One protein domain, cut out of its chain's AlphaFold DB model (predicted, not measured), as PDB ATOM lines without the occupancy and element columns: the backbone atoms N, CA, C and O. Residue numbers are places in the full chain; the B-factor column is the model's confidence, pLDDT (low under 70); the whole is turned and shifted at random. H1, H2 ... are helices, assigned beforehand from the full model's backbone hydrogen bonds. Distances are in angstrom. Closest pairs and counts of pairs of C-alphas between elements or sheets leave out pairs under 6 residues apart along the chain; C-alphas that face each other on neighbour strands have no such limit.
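AT A GLANCE: This is residues 32 to 89 of the 89 residues of an uncharacterized protein of viral metagenome (UniProt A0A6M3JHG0). What would one see first in this model? Two longer helices, H1 and H3, pack on each other at a slant with their directions opposed, and the short helix H2 turns off beyond the last residues of H1. Past the other end of H1, the two ends of the printed part run side by side, where residues 35 to 36 pair in parallel with residues 87 to 88, a pairing too short to be a named strand. What is the make-up? The printed part has 58 residues, with three named helices in the order H1, H2, H3 and no named strand, and its class is all helix. How large and how dense is it? It is compact, with a radius of gyration of the C-alphas of 11.8 A, and elongated, with spans of 33 by 17 by 16 A.

IN THESE COORDINATES: Where is the longest helix? H1 holds residues 38 to 54, from C-alpha 38 at (-1.318, -27.384, 174.146) to C-alpha 54 at (0.203, -26.754, 198.582), 24.5 A in length. Where are the other helices? H2 holds residues 56 to 62 and is 10.0 A long. H3 holds residues 70 to 84, is 20.7 A long and ends with C-alpha 84 at (5.270, -15.612, 181.163).

HOW THE PARTS SIT: How does H3 stand to H1? They touch, and their closest C-alphas, those of Ile 49 and Leu 73, are 5.7 A apart. Their lines stand at a steep tilt of 55 degrees, opposite ways. How does H2 stand to the others? H2 and H1 only just touch, with 3 pairs of C-alphas within 8 A, and they touch only at the corner by their link, H1 with residues 52 to 53 alone. The closest C-alphas of H1 and H2 are those of Ile 52 and Arg 59, 5.6 A apart, and the tilt is steep at 58 degrees, opposite ways. H2 and H3 are apart. What do the helix backbones show? In H1, H2 and H3 every O i to N i+4 pair is within hydrogen-bond range.

THE WHOLE: How far does it reach? The two C-alphas farthest apart are those of Asp 33 and Asn 69, 33.4 A, while those of the first and last printed residues, Trp 32 and Cys 89, are 10.3 A apart. Is it whole, and how are its helices linked? The printed part has no cut and ends at Cys 89, the chain's last residue. The link from H1 to H2 is tight, with 1 residue, and that from H2 to H3 is short, with 7 residues. How confident is the model? The mean pLDDT of the printed part is 93.8, and no printed residue is under 70.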
ATOM      1  N   TRP A  32       9.070 -16.301 172.585       90.62
ATOM      2  CA  TRP A  32       9.116 -16.926 171.256       90.62
ATOM      3  C   TRP A  32      10.290 -17.897 171.085       90.62
ATOM      4  O   TRP A  32      10.309 -18.631 170.099       90.62
ATOM      5  N   ASP A  33      11.262 -17.898 172.005       91.25
ATOM      6  CA  ASP A  33      12.481 -18.708 171.882       91.25
ATOM      7  C   ASP A  33      12.188 -20.221 172.052       91.25
ATOM      8  O   ASP A  33      12.974 -21.053 171.605       91.25
ATOM      9  N   TYR A  34      11.054 -20.580 172.672       94.31
ATOM     10  CA  TYR A  34      10.595 -21.961 172.872       94.31
ATOM     11  C   TYR A  34       9.083 -22.078 172.680       94.31
ATOM     12  O   TYR A  34       8.363 -21.078 172.665       94.31
ATOM     13  N   GLU A  35       8.606 -23.318 172.566       94.50
ATOM     14  CA  GLU A  35       7.215 -23.629 172.248       94.50
ATOM     15  C   GLU A  35       6.594 -24.621 173.226       94.50
ATOM     16  O   GLU A  35       7.192 -25.628 173.634       94.50
ATOM     17  N   TRP A  36       5.337 -24.354 173.558       95.00
ATOM     18  CA  TRP A  36       4.447 -25.328 174.153       95.00
ATOM     19  C   TRP A  36       3.536 -25.934 173.098       95.00
ATOM     20  O   TRP A  36       2.806 -25.236 172.412       95.00
ATOM     21  N   THR A  37       3.448 -27.262 173.097       95.12
ATOM     22  CA  THR A  37       2.210 -27.917 172.659       95.12
ATOM     23  C   THR A  37       1.102 -27.587 173.663       95.12
ATOM     24  O   THR A  37       1.395 -27.529 174.865       95.12
ATOM     25  N   THR A  38      -0.162 -27.552 173.240       94.62
ATOM     26  CA  THR A  38      -1.318 -27.384 174.146       94.62
ATOM     27  C   THR A  38      -1.267 -28.328 175.358       94.62
ATOM     28  O   THR A  38      -1.561 -27.937 176.484       94.62
ATOM     29  N   ASN A  39      -0.809 -29.573 175.172       95.06
ATOM     30  CA  ASN A  39      -0.676 -30.547 176.261       95.06
ATOM     31  C   ASN A  39       0.370 -30.139 177.321       95.06
ATOM     32  O   ASN A  39       0.156 -30.333 178.517       95.06
ATOM     33  N   LYS A  40       1.509 -29.572 176.903       95.62
ATOM     34  CA  LYS A  40       2.568 -29.107 177.818       95.62
ATOM     35  C   LYS A  40       2.097 -27.918 178.646       95.62
ATOM     36  O   LYS A  40       2.296 -27.929 179.857       95.62
ATOM     37  N   GLU A  41       1.422 -26.959 178.021       96.38
ATOM     38  CA  GLU A  41       0.825 -25.828 178.730       96.38
ATOM     39  C   GLU A  41      -0.191 -26.306 179.774       96.38
ATOM     40  O   GLU A  41      -0.099 -25.923 180.938       96.38
ATOM     41  N   GLN A  42      -1.121 -27.198 179.404       96.25
ATOM     42  CA  GLN A  42      -2.120 -27.710 180.350       96.25
ATOM     43  C   GLN A  42      -1.472 -28.473 181.513       96.25
ATOM     44  O   GLN A  42      -1.844 -28.276 182.673       96.25
ATOM     45  N   LYS A  43      -0.453 -29.298 181.242       96.81
ATOM     46  CA  LYS A  43       0.319 -29.981 182.292       96.81
ATOM     47  C   LYS A  43       1.028 -28.991 183.213       96.81
ATOM     48  O   LYS A  43       0.983 -29.162 184.432       96.81
ATOM     49  N   PHE A  44       1.643 -27.953 182.654       97.50
ATOM     50  CA  PHE A  44       2.295 -26.902 183.429       97.50
ATOM     51  C   PHE A  44       1.287 -26.130 184.285       97.50
ATOM     52  O   PHE A  44       1.515 -25.940 185.478       97.50
ATOM     53  N   LYS A  45       0.135 -25.758 183.719       97.56
ATOM     54  CA  LYS A  45      -0.958 -25.086 184.427       97.56
ATOM     55  C   LYS A  45      -1.438 -25.897 185.627       97.56
ATOM     56  O   LYS A  45      -1.526 -25.363 186.732       97.56
ATOM     57  N   LEU A  46      -1.711 -27.189 185.437       97.88
ATOM     58  CA  LEU A  46      -2.125 -28.088 186.519       97.88
ATOM     59  C   LEU A  46      -1.044 -28.209 187.598       97.88
ATOM     60  O   LEU A  46      -1.348 -28.148 188.792       97.88
ATOM     61  N   TRP A  47       0.221 -28.324 187.188       98.12
ATOM     62  CA  TRP A  47       1.348 -28.336 188.115       98.12
ATOM     63  C   TRP A  47       1.439 -27.032 188.919       98.12
ATOM     64  O   TRP A  47       1.586 -27.089 190.139       98.12
ATOM     65  N   LEU A  48       1.294 -25.872 188.274       97.56
ATOM     66  CA  LEU A  48       1.367 -24.555 188.907       97.56
ATOM     67  C   LEU A  48       0.245 -24.363 189.933       97.56
ATOM     68  O   LEU A  48       0.505 -23.951 191.064       97.56
ATOM     69  N   ILE A  49      -0.987 -24.732 189.570       97.38
ATOM     70  CA  ILE A  49      -2.139 -24.712 190.481       97.38
ATOM     71  C   ILE A  49      -1.846 -25.571 191.712       97.38
ATOM     72  O   ILE A  49      -2.035 -25.115 192.840       97.38
ATOM     73  N   ASN A  50      -1.351 -26.796 191.519       97.50
ATOM     74  CA  ASN A  50      -1.041 -27.698 192.624       97.50
ATOM     75  C   ASN A  50       0.120 -27.179 193.491       97.50
ATOM     76  O   ASN A  50       0.051 -27.232 194.720       97.50
ATOM     77  N   TYR A  51       1.165 -26.630 192.868       96.81
ATOM     78  CA  TYR A  51       2.301 -26.033 193.561       96.81
ATOM     79  C   TYR A  51       1.841 -24.912 194.492       96.81
ATOM     80  O   TYR A  51       2.151 -24.920 195.681       96.81
ATOM     81  N   ILE A  52       1.034 -23.986 193.984       95.62
ATOM     82  CA  ILE A  52       0.547 -22.845 194.756       95.62
ATOM     83  C   ILE A  52      -0.468 -23.296 195.811       95.62
ATOM     84  O   ILE A  52      -0.393 -22.862 196.960       95.62
ATOM     85  N   LYS A  53      -1.370 -24.231 195.491       96.06
ATOM     86  CA  LYS A  53      -2.327 -24.797 196.458       96.06
ATOM     87  C   LYS A  53      -1.635 -25.391 197.688       96.06
ATOM     88  O   LYS A  53      -2.110 -25.190 198.805       96.06
ATOM     89  N   ASN A  54      -0.499 -26.059 197.501       96.25
ATOM     90  CA  ASN A  54       0.203 -26.754 198.582       96.25
ATOM     91  C   ASN A  54       1.312 -25.918 199.244       96.25
ATOM     92  O   ASN A  54       1.805 -26.300 200.298       96.25
ATOM     93  N   ASN A  55       1.672 -24.752 198.693       95.62
ATOM     94  CA  ASN A  55       2.713 -23.880 199.249       95.62
ATOM     95  C   ASN A  55       2.138 -22.524 199.692       95.62
ATOM     96  O   ASN A  55       1.960 -21.614 198.882       95.62
ATOM     97  N   LYS A  56       1.881 -22.361 200.999       93.88
ATOM     98  CA  LYS A  56       1.357 -21.103 201.572       93.88
ATOM     99  C   LYS A  56       2.302 -19.919 201.361       93.88
ATOM    100  O   LYS A  56       1.842 -18.830 201.039       93.88
ATOM    101  N   GLU A  57       3.607 -20.138 201.497       94.31
ATOM    102  CA  GLU A  57       4.616 -19.102 201.251       94.31
ATOM    103  C   GLU A  57       4.599 -18.636 199.786       94.31
ATOM    104  O   GLU A  57       4.581 -17.435 199.519       94.31
ATOM    105  N   ALA A  58       4.484 -19.577 198.840       93.81
ATOM    106  CA  ALA A  58       4.347 -19.258 197.421       93.81
ATOM    107  C   ALA A  58       3.085 -18.431 197.149       93.81
ATOM    108  O   ALA A  58       3.162 -17.441 196.427       93.81
ATOM    109  N   ARG A  59       1.943 -18.789 197.760       93.62
ATOM    110  CA  ARG A  59       0.694 -18.010 197.647       93.62
ATOM    111  C   ARG A  59       0.854 -16.587 198.136       93.62
ATOM    112  O   ARG A  59       0.550 -15.668 197.393       93.62
ATOM    113  N   ASN A  60       1.333 -16.421 199.367       92.00
ATOM    114  CA  ASN A  60       1.473 -15.105 199.986       92.00
ATOM    115  C   ASN A  60       2.386 -14.184 199.177       92.00
ATOM    116  O   ASN A  60       2.206 -12.974 199.197       92.00
ATOM    117  N   TYR A  61       3.385 -14.756 198.505       91.38
ATOM    118  CA  TYR A  61       4.327 -13.977 197.724       91.38
ATOM    119  C   TYR A  61       3.831 -13.659 196.308       91.38
ATOM    120  O   TYR A  61       4.052 -12.561 195.810       91.38
ATOM    121  N   LEU A  62       3.228 -14.636 195.629       90.62
ATOM    122  CA  LEU A  62       2.870 -14.518 194.213       90.62
ATOM    123  C   LEU A  62       1.484 -13.909 193.997       90.62
ATOM    124  O   LEU A  62       1.237 -13.328 192.946       90.62
ATOM    125  N   MET A  63       0.575 -14.067 194.958       89.75
ATOM    126  CA  MET A  63      -0.813 -13.632 194.846       89.75
ATOM    127  C   MET A  63      -1.068 -12.445 195.772       89.75
ATOM    128  O   MET A  63      -0.675 -12.470 196.936       89.75
ATOM    129  N   SER A  64      -1.803 -11.443 195.287       84.88
ATOM    130  CA  SER A  64      -2.265 -10.319 196.116       84.88
ATOM    131  C   SER A  64      -3.213 -10.764 197.233       84.88
ATOM    132  O   SER A  64      -3.224 -10.185 198.314       84.88
ATOM    133  N   ILE A  65      -3.995 -11.818 196.978       85.88
ATOM    134  CA  ILE A  65      -4.902 -12.436 197.944       85.88
ATOM    135  C   ILE A  65      -4.501 -13.898 198.106       85.88
ATOM    136  O   ILE A  65      -4.642 -14.706 197.185       85.88
ATOM    137  N   SER A  66      -4.036 -14.258 199.301       87.81
ATOM    138  CA  SER A  66      -3.682 -15.639 199.628       87.81
ATOM    139  C   SER A  66      -4.939 -16.483 199.828       87.81
ATOM    140  O   SER A  66      -5.512 -16.541 200.914       87.81
ATOM    141  N   SER A  67      -5.380 -17.141 198.757       89.88
ATOM    142  CA  SER A  67      -6.560 -18.006 198.741       89.88
ATOM    143  C   SER A  67      -6.220 -19.385 198.187       89.88
ATOM    144  O   SER A  67      -5.393 -19.526 197.288       89.88
ATOM    145  N   THR A  68      -6.868 -20.420 198.715       92.25
ATOM    146  CA  THR A  68      -6.810 -21.796 198.189       92.25
ATOM    147  C   THR A  68      -8.028 -22.146 197.337       92.25
ATOM    148  O   THR A  68      -8.152 -23.280 196.871       92.25
ATOM    149  N   ASN A  69      -8.937 -21.188 197.123       94.50
ATOM    150  CA  ASN A  69     -10.111 -21.385 196.289       94.50
ATOM    151  C   ASN A  69      -9.685 -21.736 194.856       94.50
ATOM    152  O   ASN A  69      -8.904 -21.019 194.230       94.50
ATOM    153  N   LYS A  70     -10.242 -22.829 194.325       93.31
ATOM    154  CA  LYS A  70      -9.889 -23.369 193.008       93.31
ATOM    155  C   LYS A  70      -9.981 -22.323 191.890       93.31
ATOM    156  O   LYS A  70      -9.034 -22.199 191.123       93.31
ATOM    157  N   LYS A  71     -11.057 -21.527 191.844       93.62
ATOM    158  CA  LYS A  71     -11.256 -20.502 190.802       93.62
ATOM    159  C   LYS A  71     -10.184 -19.411 190.862       93.62
ATOM    160  O   LYS A  71      -9.710 -18.961 189.825       93.62
ATOM    161  N   PHE A  72      -9.769 -19.010 192.066       93.75
ATOM    162  CA  PHE A  72      -8.694 -18.029 192.245       93.75
ATOM    163  C   PHE A  72      -7.339 -18.572 191.788       93.75
ATOM    164  O   PHE A  72      -6.595 -17.866 191.112       93.75
ATOM    165  N   LEU A  73      -7.032 -19.828 192.117       95.62
ATOM    166  CA  LEU A  73      -5.788 -20.470 191.692       95.62
ATOM    167  C   LEU A  73      -5.735 -20.666 190.171       95.62
ATOM    168  O   LEU A  73      -4.698 -20.430 189.559       95.62
ATOM    169  N   GLU A  74      -6.850 -21.063 189.557       96.06
ATOM    170  CA  GLU A  74      -6.970 -21.186 188.102       96.06
ATOM    171  C   GLU A  74      -6.807 -19.837 187.402       96.06
ATOM    172  O   GLU A  74      -6.075 -19.752 186.416       96.06
ATOM    173  N   LYS A  75      -7.439 -18.782 187.933       95.06
ATOM    174  CA  LYS A  75      -7.285 -17.417 187.423       95.06
ATOM    175  C   LYS A  75      -5.826 -16.964 187.486       95.06
ATOM    176  O   LYS A  75      -5.289 -16.555 186.463       95.06
ATOM    177  N   PHE A  76      -5.174 -17.120 188.639       95.12
ATOM    178  CA  PHE A  76      -3.753 -16.800 188.784       95.12
ATOM    179  C   PHE A  76      -2.889 -17.576 187.779       95.12
ATOM    180  O   PHE A  76      -2.024 -16.997 187.130       95.12
ATOM    181  N   ALA A  77      -3.115 -18.885 187.629       96.31
ATOM    182  CA  ALA A  77      -2.319 -19.705 186.721       96.31
ATOM    183  C   ALA A  77      -2.485 -19.270 185.255       96.31
ATOM    184  O   ALA A  77      -1.496 -19.223 184.527       96.31
ATOM    185  N   ASN A  78      -3.704 -18.906 184.841       96.12
ATOM    186  CA  ASN A  78      -3.965 -18.348 183.513       96.12
ATOM    187  C   ASN A  78      -3.239 -17.014 183.304       96.12
ATOM    188  O   ASN A  78      -2.582 -16.832 182.285       96.12
ATOM    189  N   GLU A  79      -3.326 -16.094 184.267       95.06
ATOM    190  CA  GLU A  79      -2.641 -14.797 184.198       95.06
ATOM    191  C   GLU A  79      -1.119 -14.975 184.152       95.06
ATOM    192  O   GLU A  79      -0.438 -14.312 183.372       95.06
ATOM    193  N   PHE A  80      -0.572 -15.904 184.938       95.06
ATOM    194  CA  PHE A  80       0.849 -16.224 184.900       95.06
ATOM    195  C   PHE A  80       1.267 -16.719 183.512       95.06
ATOM    196  O   PHE A  80       2.236 -16.216 182.949       95.06
ATOM    197  N   ILE A  81       0.526 -17.671 182.943       95.31
ATOM    198  CA  ILE A  81       0.790 -18.220 181.609       95.31
ATOM    199  C   ILE A  81       0.659 -17.145 180.527       95.31
ATOM    200  O   ILE A  81       1.496 -17.077 179.639       95.31
ATOM    201  N   MET A  82      -0.320 -16.251 180.617       92.81
ATOM    202  CA  MET A  82      -0.470 -15.171 179.641       92.81
ATOM    203  C   MET A  82       0.717 -14.192 179.656       92.81
ATOM    204  O   MET A  82       1.088 -13.662 178.613       92.81
ATOM    205  N   ASN A  83       1.319 -13.954 180.825       90.56
ATOM    206  CA  ASN A  83       2.428 -13.007 180.978       90.56
ATOM    207  C   ASN A  83       3.820 -13.636 180.785       90.56
ATOM    208  O   ASN A  83       4.754 -12.942 180.383       90.56
ATOM    209  N   TYR A  84       3.975 -14.921 181.112       91.50
ATOM    210  CA  TYR A  84       5.270 -15.612 181.163       91.50
ATOM    211  C   TYR A  84       5.297 -16.939 180.393       91.50
ATOM    212  O   TYR A  84       6.322 -17.604 180.365       91.50
ATOM    213  N   GLY A  85       4.190 -17.387 179.818       92.81
ATOM    214  CA  GLY A  85       4.145 -18.641 179.076       92.81
ATOM    215  C   GLY A  85       4.952 -18.570 177.786       92.81
ATOM    216  O   GLY A  85       5.140 -17.502 177.204       92.81
ATOM    217  N   TRP A  86       5.413 -19.731 177.330       94.44
ATOM    218  CA  TRP A  86       5.939 -19.874 175.976       94.44
ATOM    219  C   TRP A  86       4.808 -19.726 174.961       94.44
ATOM    220  O   TRP A  86       3.646 -19.995 175.278       94.44
ATOM    221  N   LYS A  87       5.137 -19.337 173.726       93.12
ATOM    222  CA  LYS A  87       4.146 -19.370 172.645       93.12
ATOM    223  C   LYS A  87       3.619 -20.799 172.436       93.12
ATOM    224  O   LYS A  87       4.335 -21.781 172.648       93.12
ATOM    225  N   ILE A  88       2.362 -20.894 172.015       91.38
ATOM    226  CA  ILE A  88       1.711 -22.162 171.678       91.38
ATOM    227  C   ILE A  88       1.997 -22.478 170.205       91.38
ATOM    228  O   ILE A  88       1.889 -21.578 169.368       91.38
ATOM    229  N   CYS A  89       2.353 -23.730 169.911       81.94
ATOM    230  CA  CYS A  89       2.492 -24.281 168.560       81.94
ATOM    231  C   CYS A  89       1.418 -25.335 168.268       81.94
ATOM    232  O   CYS A  89       1.067 -26.101 169.205       81.94
TER     233      CYS A  89